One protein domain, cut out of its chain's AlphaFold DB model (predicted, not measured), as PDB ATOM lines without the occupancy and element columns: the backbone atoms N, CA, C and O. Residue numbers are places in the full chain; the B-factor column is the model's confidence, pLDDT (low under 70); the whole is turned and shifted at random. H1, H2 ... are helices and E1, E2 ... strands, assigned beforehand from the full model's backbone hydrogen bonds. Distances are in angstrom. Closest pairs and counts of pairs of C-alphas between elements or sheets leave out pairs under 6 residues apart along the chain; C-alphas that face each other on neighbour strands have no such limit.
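Overview. This is residues 9 to 84 of the 89 residues of an uncharacterized protein of Anaerolineae bacterium SG8_19 (UniProt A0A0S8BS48). A three-stranded antiparallel sheet, in the order E1, E4, E5, stands across a gap from a small separate hairpin, E2 and E3, and the short helices H1 and H2 lie in the chain stretches that join the two parts. H1 is over one face of the larger sheet, and a tail, residues 77 to 84 with H3 in it, sticks out from the body. The printed part has 76 residues, with three named helices and five named strands in the order E1, H1, E2, E3, H2, E4, E5, H3. The class is mixed, helices and strands, though under half of the residues, 37 of 76, are in named elements. The whole is only just compact, close to loose, with a radius of gyration of the C-alphas of 13.2 A and spans of 37 by 33 by 19 A.

Arrangement. In the larger sheet the inner strand is E4, residues 54 to 59. Its antiparallel neighbour E1, residues 9 to 14, is an edge strand at 156 degrees, with N 10 and O 57 at 2.8 A and N 55 and O 13 at 2.8 A, within hydrogen-bond range. On the other side of E4 is the edge strand E5, residues 66 to 70, at 149 degrees; E4 and E5 form a hairpin, with N 56 and O 69 at 2.9 A. H1, residues 15 to 18, is on this sheet at a height over the sheet of 8.5 A and lies only just over E4, on which 3 of its 4 C-alphas fall; the closest C-alphas of H1 and E4 are those of His 15 and Tyr 54, 5.9 A apart. E2, residues 32 to 35, and E3, residues 41 to 44, form an antiparallel hairpin at 154 degrees, with N 34 and O 42 at 2.9 A; both strands are apart from E4 and E5. Residues 21 to 22 pair, antiparallel, with residues 34 to 35 of E2. H2, residues 47 to 50, is not on the larger sheet; its closest C-alpha to E2 is that of Arg 50, 5.8 A from that of Tyr 32. H3, residues 79 to 82, is apart from E4 and from H2. The three helices are too short for an O i to N i+4 pair; the one O i to N i+3 pair is within hydrogen-bond range in H1 and in H2, but not in H3.

Along the chain. E1 begins at C-alpha 9, (16.411, 0.165, -40.292), and is 15.5 A long. E4 is 17.1 A, E5 13.8 A, and E2 and E3 are 10.3 A each. H1 is 5.5 A long, and H2 and H3 are 5.6 A each. E5 ends at C-alpha 70, (7.881, 0.355, -30.622), and H3 ends at C-alpha 82, (14.343, 19.419, -25.553).

Size, cuts and confidence. The two C-alphas farthest apart are those of Ala 62 and Arg 84, at 42.1 A. The printed part has no cut, and its one long link is H1 to E2, 13 residues. The mean pLDDT of the printed part is 86.9, and residues 74 to 84 are under 70.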
ATOM      1  N   TYR A   9      16.824  -1.053 -40.985       94.06
ATOM      2  CA  TYR A   9      16.411   0.165 -40.292       94.06
ATOM      3  C   TYR A   9      16.340   1.350 -41.268       94.06
ATOM      4  O   TYR A   9      17.283   1.608 -42.022       94.06
ATOM      5  N   ILE A  10      15.231   2.089 -41.230       95.88
ATOM      6  CA  ILE A  10      14.979   3.250 -42.090       95.88
ATOM      7  C   ILE A  10      15.107   4.549 -41.297       95.88
ATOM      8  O   ILE A  10      15.912   5.412 -41.647       95.88
ATOM      9  N   LYS A  11      14.286   4.722 -40.255       93.88
ATOM     10  CA  LYS A  11      14.258   5.932 -39.420       93.88
ATOM     11  C   LYS A  11      13.504   5.687 -38.117       93.88
ATOM     12  O   LYS A  11      12.682   4.781 -38.050       93.88
ATOM     13  N   SER A  12      13.707   6.573 -37.148       93.12
ATOM     14  CA  SER A  12      12.912   6.643 -35.920       93.12
ATOM     15  C   SER A  12      12.133   7.954 -35.862       93.12
ATOM     16  O   SER A  12      12.526   8.942 -36.491       93.12
ATOM     17  N   GLY A  13      11.043   7.993 -35.102       92.31
ATOM     18  CA  GLY A  13      10.264   9.213 -34.917       92.31
ATOM     19  C   GLY A  13       9.087   9.062 -33.962       92.31
ATOM     20  O   GLY A  13       8.733   7.965 -33.540       92.31
ATOM     21  N   TRP A  14       8.459  10.188 -33.634       93.44
ATOM     22  CA  TRP A  14       7.222  10.196 -32.857       93.44
ATOM     23  C   TRP A  14       6.062   9.623 -33.673       93.44
ATOM     24  O   TRP A  14       6.031   9.771 -34.894       93.44
ATOM     25  N   HIS A  15       5.080   9.024 -33.000       93.38
ATOM     26  CA  HIS A  15       3.920   8.393 -33.638       93.38
ATOM     27  C   HIS A  15       3.218   9.293 -34.678       93.38
ATOM     28  O   HIS A  15       2.932   8.846 -35.789       93.38
ATOM     29  N   TRP A  16       3.050  10.590 -34.396       93.62
ATOM     30  CA  TRP A  16       2.434  11.533 -35.340       93.62
ATOM     31  C   TRP A  16       3.257  11.751 -36.618       93.62
ATOM     32  O   TRP A  16       2.693  12.056 -37.664       93.62
ATOM     33  N   SER A  17       4.582  11.566 -36.583       93.62
ATOM     34  CA  SER A  17       5.439  11.657 -37.775       93.62
ATOM     35  C   SER A  17       5.219  10.503 -38.758       93.62
ATOM     36  O   SER A  17       5.681  10.579 -39.898       93.62
ATOM     37  N   PHE A  18       4.526   9.451 -38.323       93.12
ATOM     38  CA  PHE A  18       4.113   8.311 -39.136       93.12
ATOM     39  C   PHE A  18       2.597   8.279 -39.382       93.12
ATOM     40  O   PHE A  18       2.103   7.304 -39.929       93.12
ATOM     41  N   GLY A  19       1.859   9.323 -38.986       94.06
ATOM     42  CA  GLY A  19       0.402   9.382 -39.143       94.06
ATOM     43  C   GLY A  19      -0.392   8.635 -38.069       94.06
ATOM     44  O   GLY A  19      -1.611   8.580 -38.164       94.06
ATOM     45  N   TRP A  20       0.264   8.110 -37.031       95.31
ATOM     46  CA  TRP A  20      -0.418   7.429 -35.932       95.31
ATOM     47  C   TRP A  20      -0.961   8.437 -34.924       95.31
ATOM     48  O   TRP A  20      -0.252   9.342 -34.470       95.31
ATOM     49  N   LEU A  21      -2.208   8.246 -34.517       95.75
ATOM     50  CA  LEU A  21      -2.927   9.069 -33.559       95.75
ATOM     51  C   LEU A  21      -3.111   8.326 -32.241       95.75
ATOM     52  O   LEU A  21      -3.473   7.157 -32.192       95.75
ATOM     53  N   ARG A  22      -2.890   9.042 -31.141       96.75
ATOM     54  CA  ARG A  22      -3.206   8.559 -29.799       96.75
ATOM     55  C   ARG A  22      -4.727   8.580 -29.607       96.75
ATOM     56  O   ARG A  22      -5.335   9.628 -29.811       96.75
ATOM     57  N   ARG A  23      -5.320   7.465 -29.163       97.12
ATOM     58  CA  ARG A  23      -6.774   7.303 -28.947       97.12
ATOM     59  C   ARG A  23      -7.130   6.990 -27.486       97.12
ATOM     60  O   ARG A  23      -7.346   5.829 -27.148       97.12
ATOM     61  N   PRO A  24      -7.146   7.985 -26.576       96.75
ATOM     62  CA  PRO A  24      -7.419   7.746 -25.154       96.75
ATOM     63  C   PRO A  24      -8.832   7.224 -24.885       96.75
ATOM     64  O   PRO A  24      -9.064   6.551 -23.888       96.75
ATOM     65  N   ASP A  25      -9.768   7.533 -25.783       97.44
ATOM     66  CA  ASP A  25     -11.139   7.022 -25.801       97.44
ATOM     67  C   ASP A  25     -11.214   5.502 -26.000       97.44
ATOM     68  O   ASP A  25     -12.188   4.881 -25.583       97.44
ATOM     69  N   LEU A  26     -10.175   4.914 -26.600       97.06
ATOM     70  CA  LEU A  26     -10.070   3.489 -26.899       97.06
ATOM     71  C   LEU A  26      -9.071   2.764 -25.993       97.06
ATOM     72  O   LEU A  26      -8.731   1.613 -26.253       97.06
ATOM     73  N   ASP A  27      -8.579   3.417 -24.938       97.62
ATOM     74  CA  ASP A  27      -7.696   2.767 -23.974       97.62
ATOM     75  C   ASP A  27      -8.356   1.544 -23.346       97.62
ATOM     76  O   ASP A  27      -9.542   1.534 -23.014       97.62
ATOM     77  N   ALA A  28      -7.540   0.524 -23.115       94.25
ATOM     78  CA  ALA A  28      -7.973  -0.703 -22.481       94.25
ATOM     79  C   ALA A  28      -7.204  -0.931 -21.173       94.25
ATOM     80  O   ALA A  28      -6.111  -0.390 -20.987       94.25
ATOM     81  N   PRO A  29      -7.702  -1.798 -20.271       95.19
ATOM     82  CA  PRO A  29      -6.977  -2.148 -19.048       95.19
ATOM     83  C   PRO A  29      -5.551  -2.670 -19.289       95.19
ATOM     84  O   PRO A  29      -4.713  -2.604 -18.394       95.19
ATOM     85  N   TYR A  30      -5.274  -3.189 -20.489       90.19
ATOM     86  CA  TYR A  30      -3.977  -3.732 -20.883       90.19
ATOM     87  C   TYR A  30      -3.067  -2.735 -21.619       90.19
ATOM     88  O   TYR A  30      -1.920  -3.079 -21.902       90.19
ATOM     89  N   GLY A  31      -3.518  -1.510 -21.921       95.75
ATOM     90  CA  GLY A  31      -2.637  -0.518 -22.532       95.75
ATOM     91  C   GLY A  31      -3.312   0.668 -23.211       95.75
ATOM     92  O   GLY A  31      -4.533   0.780 -23.298       95.75
ATOM     93  N   TYR A  32      -2.453   1.546 -23.716       96.56
ATOM     94  CA  TYR A  32      -2.797   2.776 -24.413       96.56
ATOM     95  C   TYR A  32      -2.951   2.526 -25.909       96.56
ATOM     96  O   TYR A  32      -2.057   1.933 -26.519       96.56
ATOM     97  N   CYS A  33      -4.059   2.991 -26.485       97.25
ATOM     98  CA  CYS A  33      -4.379   2.770 -27.893       97.25
ATOM     99  C   CYS A  33      -3.743   3.829 -28.805       97.25
ATOM    100  O   CYS A  33      -3.829   5.038 -28.539       97.25
ATOM    101  N   TYR A  34      -3.159   3.371 -29.907       96.25
ATOM    102  CA  TYR A  34      -2.761   4.185 -31.050       96.25
ATOM    103  C   TYR A  34      -3.399   3.612 -32.310       96.25
ATOM    104  O   TYR A  34      -3.446   2.397 -32.460       96.25
ATOM    105  N   GLU A  35      -3.884   4.486 -33.183       96.50
ATOM    106  CA  GLU A  35      -4.569   4.133 -34.427       96.50
ATOM    107  C   GLU A  35      -3.883   4.835 -35.599       96.50
ATOM    108  O   GLU A  35      -3.495   5.998 -35.461       96.50
ATOM    109  N   ASP A  36      -3.692   4.148 -36.718       94.00
ATOM    110  CA  ASP A  36      -3.134   4.750 -37.927       94.00
ATOM    111  C   ASP A  36      -4.207   5.394 -38.828       94.00
ATOM    112  O   ASP A  36      -5.353   5.592 -38.426       94.00
ATOM    113  N   GLY A  37      -3.815   5.801 -40.040       90.81
ATOM    114  CA  GLY A  37      -4.729   6.431 -40.999       90.81
ATOM    115  C   GLY A  37      -5.727   5.469 -41.651       90.81
ATOM    116  O   GLY A  37      -6.750   5.933 -42.155       90.81
ATOM    117  N   ASP A  38      -5.442   4.168 -41.625       93.44
ATOM    118  CA  ASP A  38      -6.282   3.112 -42.196       93.44
ATOM    119  C   ASP A  38      -7.223   2.498 -41.137       93.44
ATOM    120  O   ASP A  38      -8.170   1.785 -41.475       93.44
ATOM    121  N   GLY A  39      -7.028   2.858 -39.864       92.75
ATOM    122  CA  GLY A  39      -7.840   2.433 -38.727       92.75
ATOM    123  C   GLY A  39      -7.247   1.253 -37.956       92.75
ATOM    124  O   GLY A  39      -7.916   0.721 -37.066       92.75
ATOM    125  N   ASP A  40      -6.014   0.847 -38.261       92.56
ATOM    126  CA  ASP A  40      -5.332  -0.235 -37.559       92.56
ATOM    127  C   ASP A  40      -4.891   0.221 -36.167       92.56
ATOM    128  O   ASP A  40      -4.293   1.284 -35.987       92.56
ATOM    129  N   GLN A  41      -5.184  -0.606 -35.160       93.88
ATOM    130  CA  GLN A  41      -4.987  -0.274 -33.750       93.88
ATOM    131  C   GLN A  41      -3.874  -1.102 -33.113       93.88
ATOM    132  O   GLN A  41      -3.857  -2.331 -33.192       93.88
ATOM    133  N   ILE A  42      -2.993  -0.426 -32.375       92.56
ATOM    134  CA  ILE A  42      -2.001  -1.058 -31.500       92.56
ATOM    135  C   ILE A  42      -2.191  -0.609 -30.059       92.56
ATOM    136  O   ILE A  42      -2.573   0.528 -29.773       92.56
ATOM    137  N   PHE A  43      -1.847  -1.504 -29.137       94.69
ATOM    138  CA  PHE A  43      -1.916  -1.254 -27.706       94.69
ATOM    139  C   PHE A  43      -0.556  -1.434 -27.059       94.69
ATOM    140  O   PHE A  43       0.198  -2.352 -27.381       94.69
ATOM    141  N   THR A  44      -0.252  -0.566 -26.101       92.88
ATOM    142  CA  THR A  44       1.016  -0.602 -25.381       92.88
ATOM    143  C   THR A  44       0.820  -0.357 -23.895       92.88
ATOM    144  O   THR A  44       0.175   0.603 -23.486       92.88
ATOM    145  N   SER A  45       1.379  -1.233 -23.065       93.38
ATOM    146  CA  SER A  45       1.281  -1.149 -21.602       93.38
ATOM    147  C   SER A  45       2.318  -0.213 -20.974       93.38
ATOM    148  O   SER A  45       2.309   0.014 -19.763       93.38
ATOM    149  N   ARG A  46       3.224   0.347 -21.783       90.50
ATOM    150  CA  ARG A  46       4.298   1.233 -21.333       90.50
ATOM    151  C   ARG A  46       3.740   2.567 -20.810       90.50
ATOM    152  O   ARG A  46       3.076   3.271 -21.569       90.50
ATOM    153  N   PRO A  47       3.991   2.957 -19.542       89.56
ATOM    154  CA  PRO A  47       3.390   4.158 -18.952       89.56
ATOM    155  C   PRO A  47       3.690   5.470 -19.689       89.56
ATOM    156  O   PRO A  47       2.833   6.350 -19.731       89.56
ATOM    157  N   ASP A  48       4.877   5.610 -20.283       86.50
ATOM    158  CA  ASP A  48       5.266   6.771 -21.097       86.50
ATOM    159  C   ASP A  48       4.399   6.914 -22.356       86.50
ATOM    160  O   ASP A  48       4.036   8.027 -22.752       86.50
ATOM    161  N   HIS A  49       3.945   5.788 -22.903       91.44
ATOM    162  CA  HIS A  49       3.057   5.746 -24.058       91.44
ATOM    163  C   HIS A  49       1.623   6.179 -23.760       91.44
ATOM    164  O   HIS A  49       0.818   6.309 -24.681       91.44
ATOM    165  N   ARG A  50       1.306   6.511 -22.505       93.00
ATOM    166  CA  ARG A  50       0.085   7.254 -22.195       93.00
ATOM    167  C   ARG A  50       0.021   8.574 -22.956       93.00
ATOM    168  O   ARG A  50      -1.069   8.974 -23.363       93.00
ATOM    169  N   LEU A  51       1.172   9.232 -23.106       90.19
ATOM    170  CA  LEU A  51       1.296  10.565 -23.689       90.19
ATOM    171  C   LEU A  51       1.857  10.518 -25.109       90.19
ATOM    172  O   LEU A  51       1.314  11.184 -25.983       90.19
ATOM    173  N   VAL A  52       2.940   9.764 -25.322       90.94
ATOM    174  CA  VAL A  52       3.671   9.729 -26.596       90.94
ATOM    175  C   VAL A  52       4.319   8.367 -26.831       90.94
ATOM    176  O   VAL A  52       4.860   7.769 -25.907       90.94
ATOM    177  N   CYS A  53       4.334   7.906 -28.078       91.50
ATOM    178  CA  CYS A  53       5.052   6.705 -28.504       91.50
ATOM    179  C   CYS A  53       6.148   7.069 -29.516       91.50
ATOM    180  O   CYS A  53       5.896   7.829 -30.458       91.50
ATOM    181  N   TYR A  54       7.356   6.534 -29.313       92.00
ATOM    182  CA  TYR A  54       8.471   6.631 -30.260       92.00
ATOM    183  C   TYR A  54       8.588   5.310 -31.022       92.00
ATOM    184  O   TYR A  54       8.544   4.233 -30.423       92.00
ATOM    185  N   LEU A  55       8.671   5.397 -32.344       91.62
ATOM    186  CA  LEU A  55       8.589   4.260 -33.250       91.62
ATOM    187  C   LEU A  55       9.845   4.171 -34.108       91.62
ATOM    188  O   LEU A  55      10.364   5.195 -34.559       91.62
ATOM    189  N   ASP A  56      10.252   2.940 -34.385       93.19
ATOM    190  CA  ASP A  56      11.284   2.611 -35.359       93.19
ATOM    191  C   ASP A  56      10.624   2.042 -36.613       93.19
ATOM    192  O   ASP A  56       9.766   1.163 -36.538       93.19
ATOM    193  N   CYS A  57      11.029   2.543 -37.775       93.69
ATOM    194  CA  CYS A  57      10.603   2.045 -39.071       93.69
ATOM    195  C   CYS A  57      11.681   1.150 -39.664       93.69
ATOM    196  O   CYS A  57      12.836   1.567 -39.811       93.69
ATOM    197  N   PHE A  58      11.262  -0.046 -40.053       95.00
ATOM    198  CA  PHE A  58      12.077  -1.036 -40.733       95.00
ATOM    199  C   PHE A  58      11.468  -1.381 -42.090       95.00
ATOM    200  O   PHE A  58      10.292  -1.125 -42.348       95.00
ATOM    201  N   GLU A  59      12.300  -1.935 -42.957       96.12
ATOM    202  CA  GLU A  59      11.924  -2.550 -44.222       96.12
ATOM    203  C   GLU A  59      12.285  -4.033 -44.128       96.12
ATOM    204  O   GLU A  59      13.453  -4.371 -43.910       96.12
ATOM    205  N   ASP A  60      11.271  -4.893 -44.224       94.00
ATOM    206  CA  ASP A  60      11.410  -6.343 -44.169       94.00
ATOM    207  C   ASP A  60      12.268  -6.815 -45.341       94.00
ATOM    208  O   ASP A  60      12.028  -6.475 -46.503       94.00
ATOM    209  N   ALA A  61      13.304  -7.593 -45.043       92.56
ATOM    210  CA  ALA A  61      14.308  -7.921 -46.045       92.56
ATOM    211  C   ALA A  61      13.852  -8.985 -47.062       92.56
ATOM    212  O   ALA A  61      14.515  -9.166 -48.087       92.56
ATOM    213  N   ALA A  62      12.747  -9.690 -46.803       91.69
ATOM    214  CA  ALA A  62      12.202 -10.699 -47.707       91.69
ATOM    215  C   ALA A  62      11.174 -10.115 -48.690       91.69
ATOM    216  O   ALA A  62      11.157 -10.489 -49.863       91.69
ATOM    217  N   SER A  63      10.329  -9.206 -48.214       93.56
ATOM    218  CA  SER A  63       9.194  -8.629 -48.941       93.56
ATOM    219  C   SER A  63       9.450  -7.203 -49.433       93.56
ATOM    220  O   SER A  63       8.843  -6.774 -50.412       93.56
ATOM    221  N   GLY A  64      10.351  -6.465 -48.780       93.06
ATOM    222  CA  GLY A  64      10.523  -5.025 -48.977       93.06
ATOM    223  C   GLY A  64       9.402  -4.183 -48.356       93.06
ATOM    224  O   GLY A  64       9.352  -2.973 -48.588       93.06
ATOM    225  N   GLU A  65       8.490  -4.791 -47.592       94.25
ATOM    226  CA  GLU A  65       7.406  -4.076 -46.924       94.25
ATOM    227  C   GLU A  65       7.922  -3.297 -45.715       94.25
ATOM    228  O   GLU A  65       8.817  -3.730 -44.988       94.25
ATOM    229  N   LYS A  66       7.348  -2.114 -45.491       93.19
ATOM    230  CA  LYS A  66       7.713  -1.273 -44.351       93.19
ATOM    231  C   LYS A  66       6.789  -1.547 -43.188       93.19
ATOM    232  O   LYS A  66       5.575  -1.550 -43.352       93.19
ATOM    233  N   TYR A  67       7.371  -1.666 -42.008       91.69
ATOM    234  CA  TYR A  67       6.626  -1.825 -40.770       91.69
ATOM    235  C   TYR A  67       7.211  -0.943 -39.671       91.69
ATOM    236  O   TYR A  67       8.349  -0.462 -39.748       91.69
ATOM    237  N   LEU A  68       6.388  -0.692 -38.657       91.88
ATOM    238  CA  LEU A  68       6.751   0.083 -37.481       91.88
ATOM    239  C   LEU A  68       6.824  -0.840 -36.273       91.88
ATOM    240  O   LEU A  68       6.015  -1.751 -36.115       91.88
ATOM    241  N   THR A  69       7.774  -0.572 -35.391       91.25
ATOM    242  CA  THR A  69       7.875  -1.221 -34.087       91.25
ATOM    243  C   THR A  69       8.049  -0.174 -32.998       91.25
ATOM    244  O   THR A  69       8.518   0.939 -33.249       91.25
ATOM    245  N   MET A  70       7.650  -0.512 -31.773       89.88
ATOM    246  CA  MET A  70       7.881   0.355 -30.622       89.88
ATOM    247  C   MET A  70       9.371   0.368 -30.304       89.88
ATOM    248  O   MET A  70       9.955  -0.687 -30.032       89.88
ATOM    249  N   ASN A  71       9.959   1.563 -30.286       86.75
ATOM    250  CA  ASN A  71      11.349   1.717 -29.894       86.75
ATOM    251  C   ASN A  71      11.499   1.271 -28.431       86.75
ATOM    252  O   ASN A  71      10.761   1.718 -27.547       86.75
ATOM    253  N   GLN A  72      12.413   0.333 -28.182       77.81
ATOM    254  CA  GLN A  72      12.563  -0.324 -26.880       77.81
ATOM    255  C   GLN A  72      13.207   0.578 -25.822       77.81
ATOM    256  O   GLN A  72      13.094   0.289 -24.630       77.81
ATOM    257  N   ASP A  73      13.819   1.692 -26.226       77.56
ATOM    258  CA  ASP A  73      14.445   2.604 -25.286       77.56
ATOM    259  C   ASP A  73      13.381   3.425 -24.531       77.56
ATOM    260  O   ASP A  73      12.469   4.016 -25.130       77.56
ATOM    261  N   PRO A  74      13.448   3.488 -23.188       61.84
ATOM    262  CA  PRO A  74      12.578   4.359 -22.415       61.84
ATOM    263  C   PRO A  74      12.871   5.831 -22.737       61.84
ATOM    264  O   PRO A  74      13.996   6.316 -22.597       61.84
ATOM    265  N   ILE A  75      11.822   6.577 -23.107       63.22
ATOM    266  CA  ILE A  75      11.865   7.996 -23.522       63.22
ATOM    267  C   ILE A  75      12.383   8.936 -22.407       63.22
ATOM    268  O   ILE A  75      12.631  10.122 -22.647       63.22
ATOM    269  N   SER A  76      12.654   8.428 -21.195       55.00
ATOM    270  CA  SER A  76      13.234   9.199 -20.086       55.00
ATOM    271  C   SER A  76      14.541   9.924 -20.443       55.00
ATOM    272  O   SER A  76      14.888  10.892 -19.769       55.00
ATOM    273  N   MET A  77      15.247   9.526 -21.511       49.41
ATOM    274  CA  MET A  77      16.444  10.231 -21.998       49.41
ATOM    275  C   MET A  77      16.179  11.339 -23.039       49.41
ATOM    276  O   MET A  77      17.023  12.221 -23.199       49.41
ATOM    277  N   VAL A  78      15.032  11.353 -23.729       51.72
ATOM    278  CA  VAL A  78      14.773  12.287 -24.849       51.72
ATOM    279  C   VAL A  78      14.166  13.611 -24.366       51.72
ATOM    280  O   VAL A  78      14.605  14.681 -24.791       51.72
ATOM    281  N   VAL A  79      13.266  13.579 -23.375       51.38
ATOM    282  CA  VAL A  79      12.644  14.800 -22.807       51.38
ATOM    283  C   VAL A  79      13.673  15.704 -22.102       51.38
ATOM    284  O   VAL A  79      13.504  16.921 -22.024       51.38
ATOM    285  N   ALA A  80      14.789  15.142 -21.624       48.53
ATOM    286  CA  ALA A  80      15.874  15.916 -21.019       48.53
ATOM    287  C   ALA A  80      16.630  16.804 -22.032       48.53
ATOM    288  O   ALA A  80      17.237  17.799 -21.632       48.53
ATOM    289  N   ARG A  81      16.592  16.479 -23.335       44.47
ATOM    290  CA  ARG A  81      17.301  17.236 -24.380       44.47
ATOM    291  C   ARG A  81      16.501  18.420 -24.925       44.47
ATOM    292  O   ARG A  81      17.102  19.461 -25.184       44.47
ATOM    293  N   GLU A  82      15.177  18.319 -25.030       46.75
ATOM    294  CA  GLU A  82      14.343  19.419 -25.553       46.75
ATOM    295  C   GLU A  82      14.167  20.583 -24.565       46.75
ATOM    296  O   GLU A  82      14.012  21.729 -24.982       46.75
ATOM    297  N   LYS A  83      14.327  20.357 -23.252       45.00
ATOM    298  CA  LYS A  83      14.271  21.444 -22.253       45.00
ATOM    299  C   LYS A  83      15.415  22.469 -22.349       45.00
ATOM    300  O   LYS A  83      15.381  23.464 -21.631       45.00
ATOM    301  N   ARG A  84      16.432  22.266 -23.200       43.62
ATOM    302  CA  ARG A  84      17.565  23.202 -23.362       43.62
ATOM    303  C   ARG A  84      17.397  24.259 -24.465       43.62
ATOM    304  O   ARG A  84      18.276  25.108 -24.576       43.62
TER     305      ARG A  84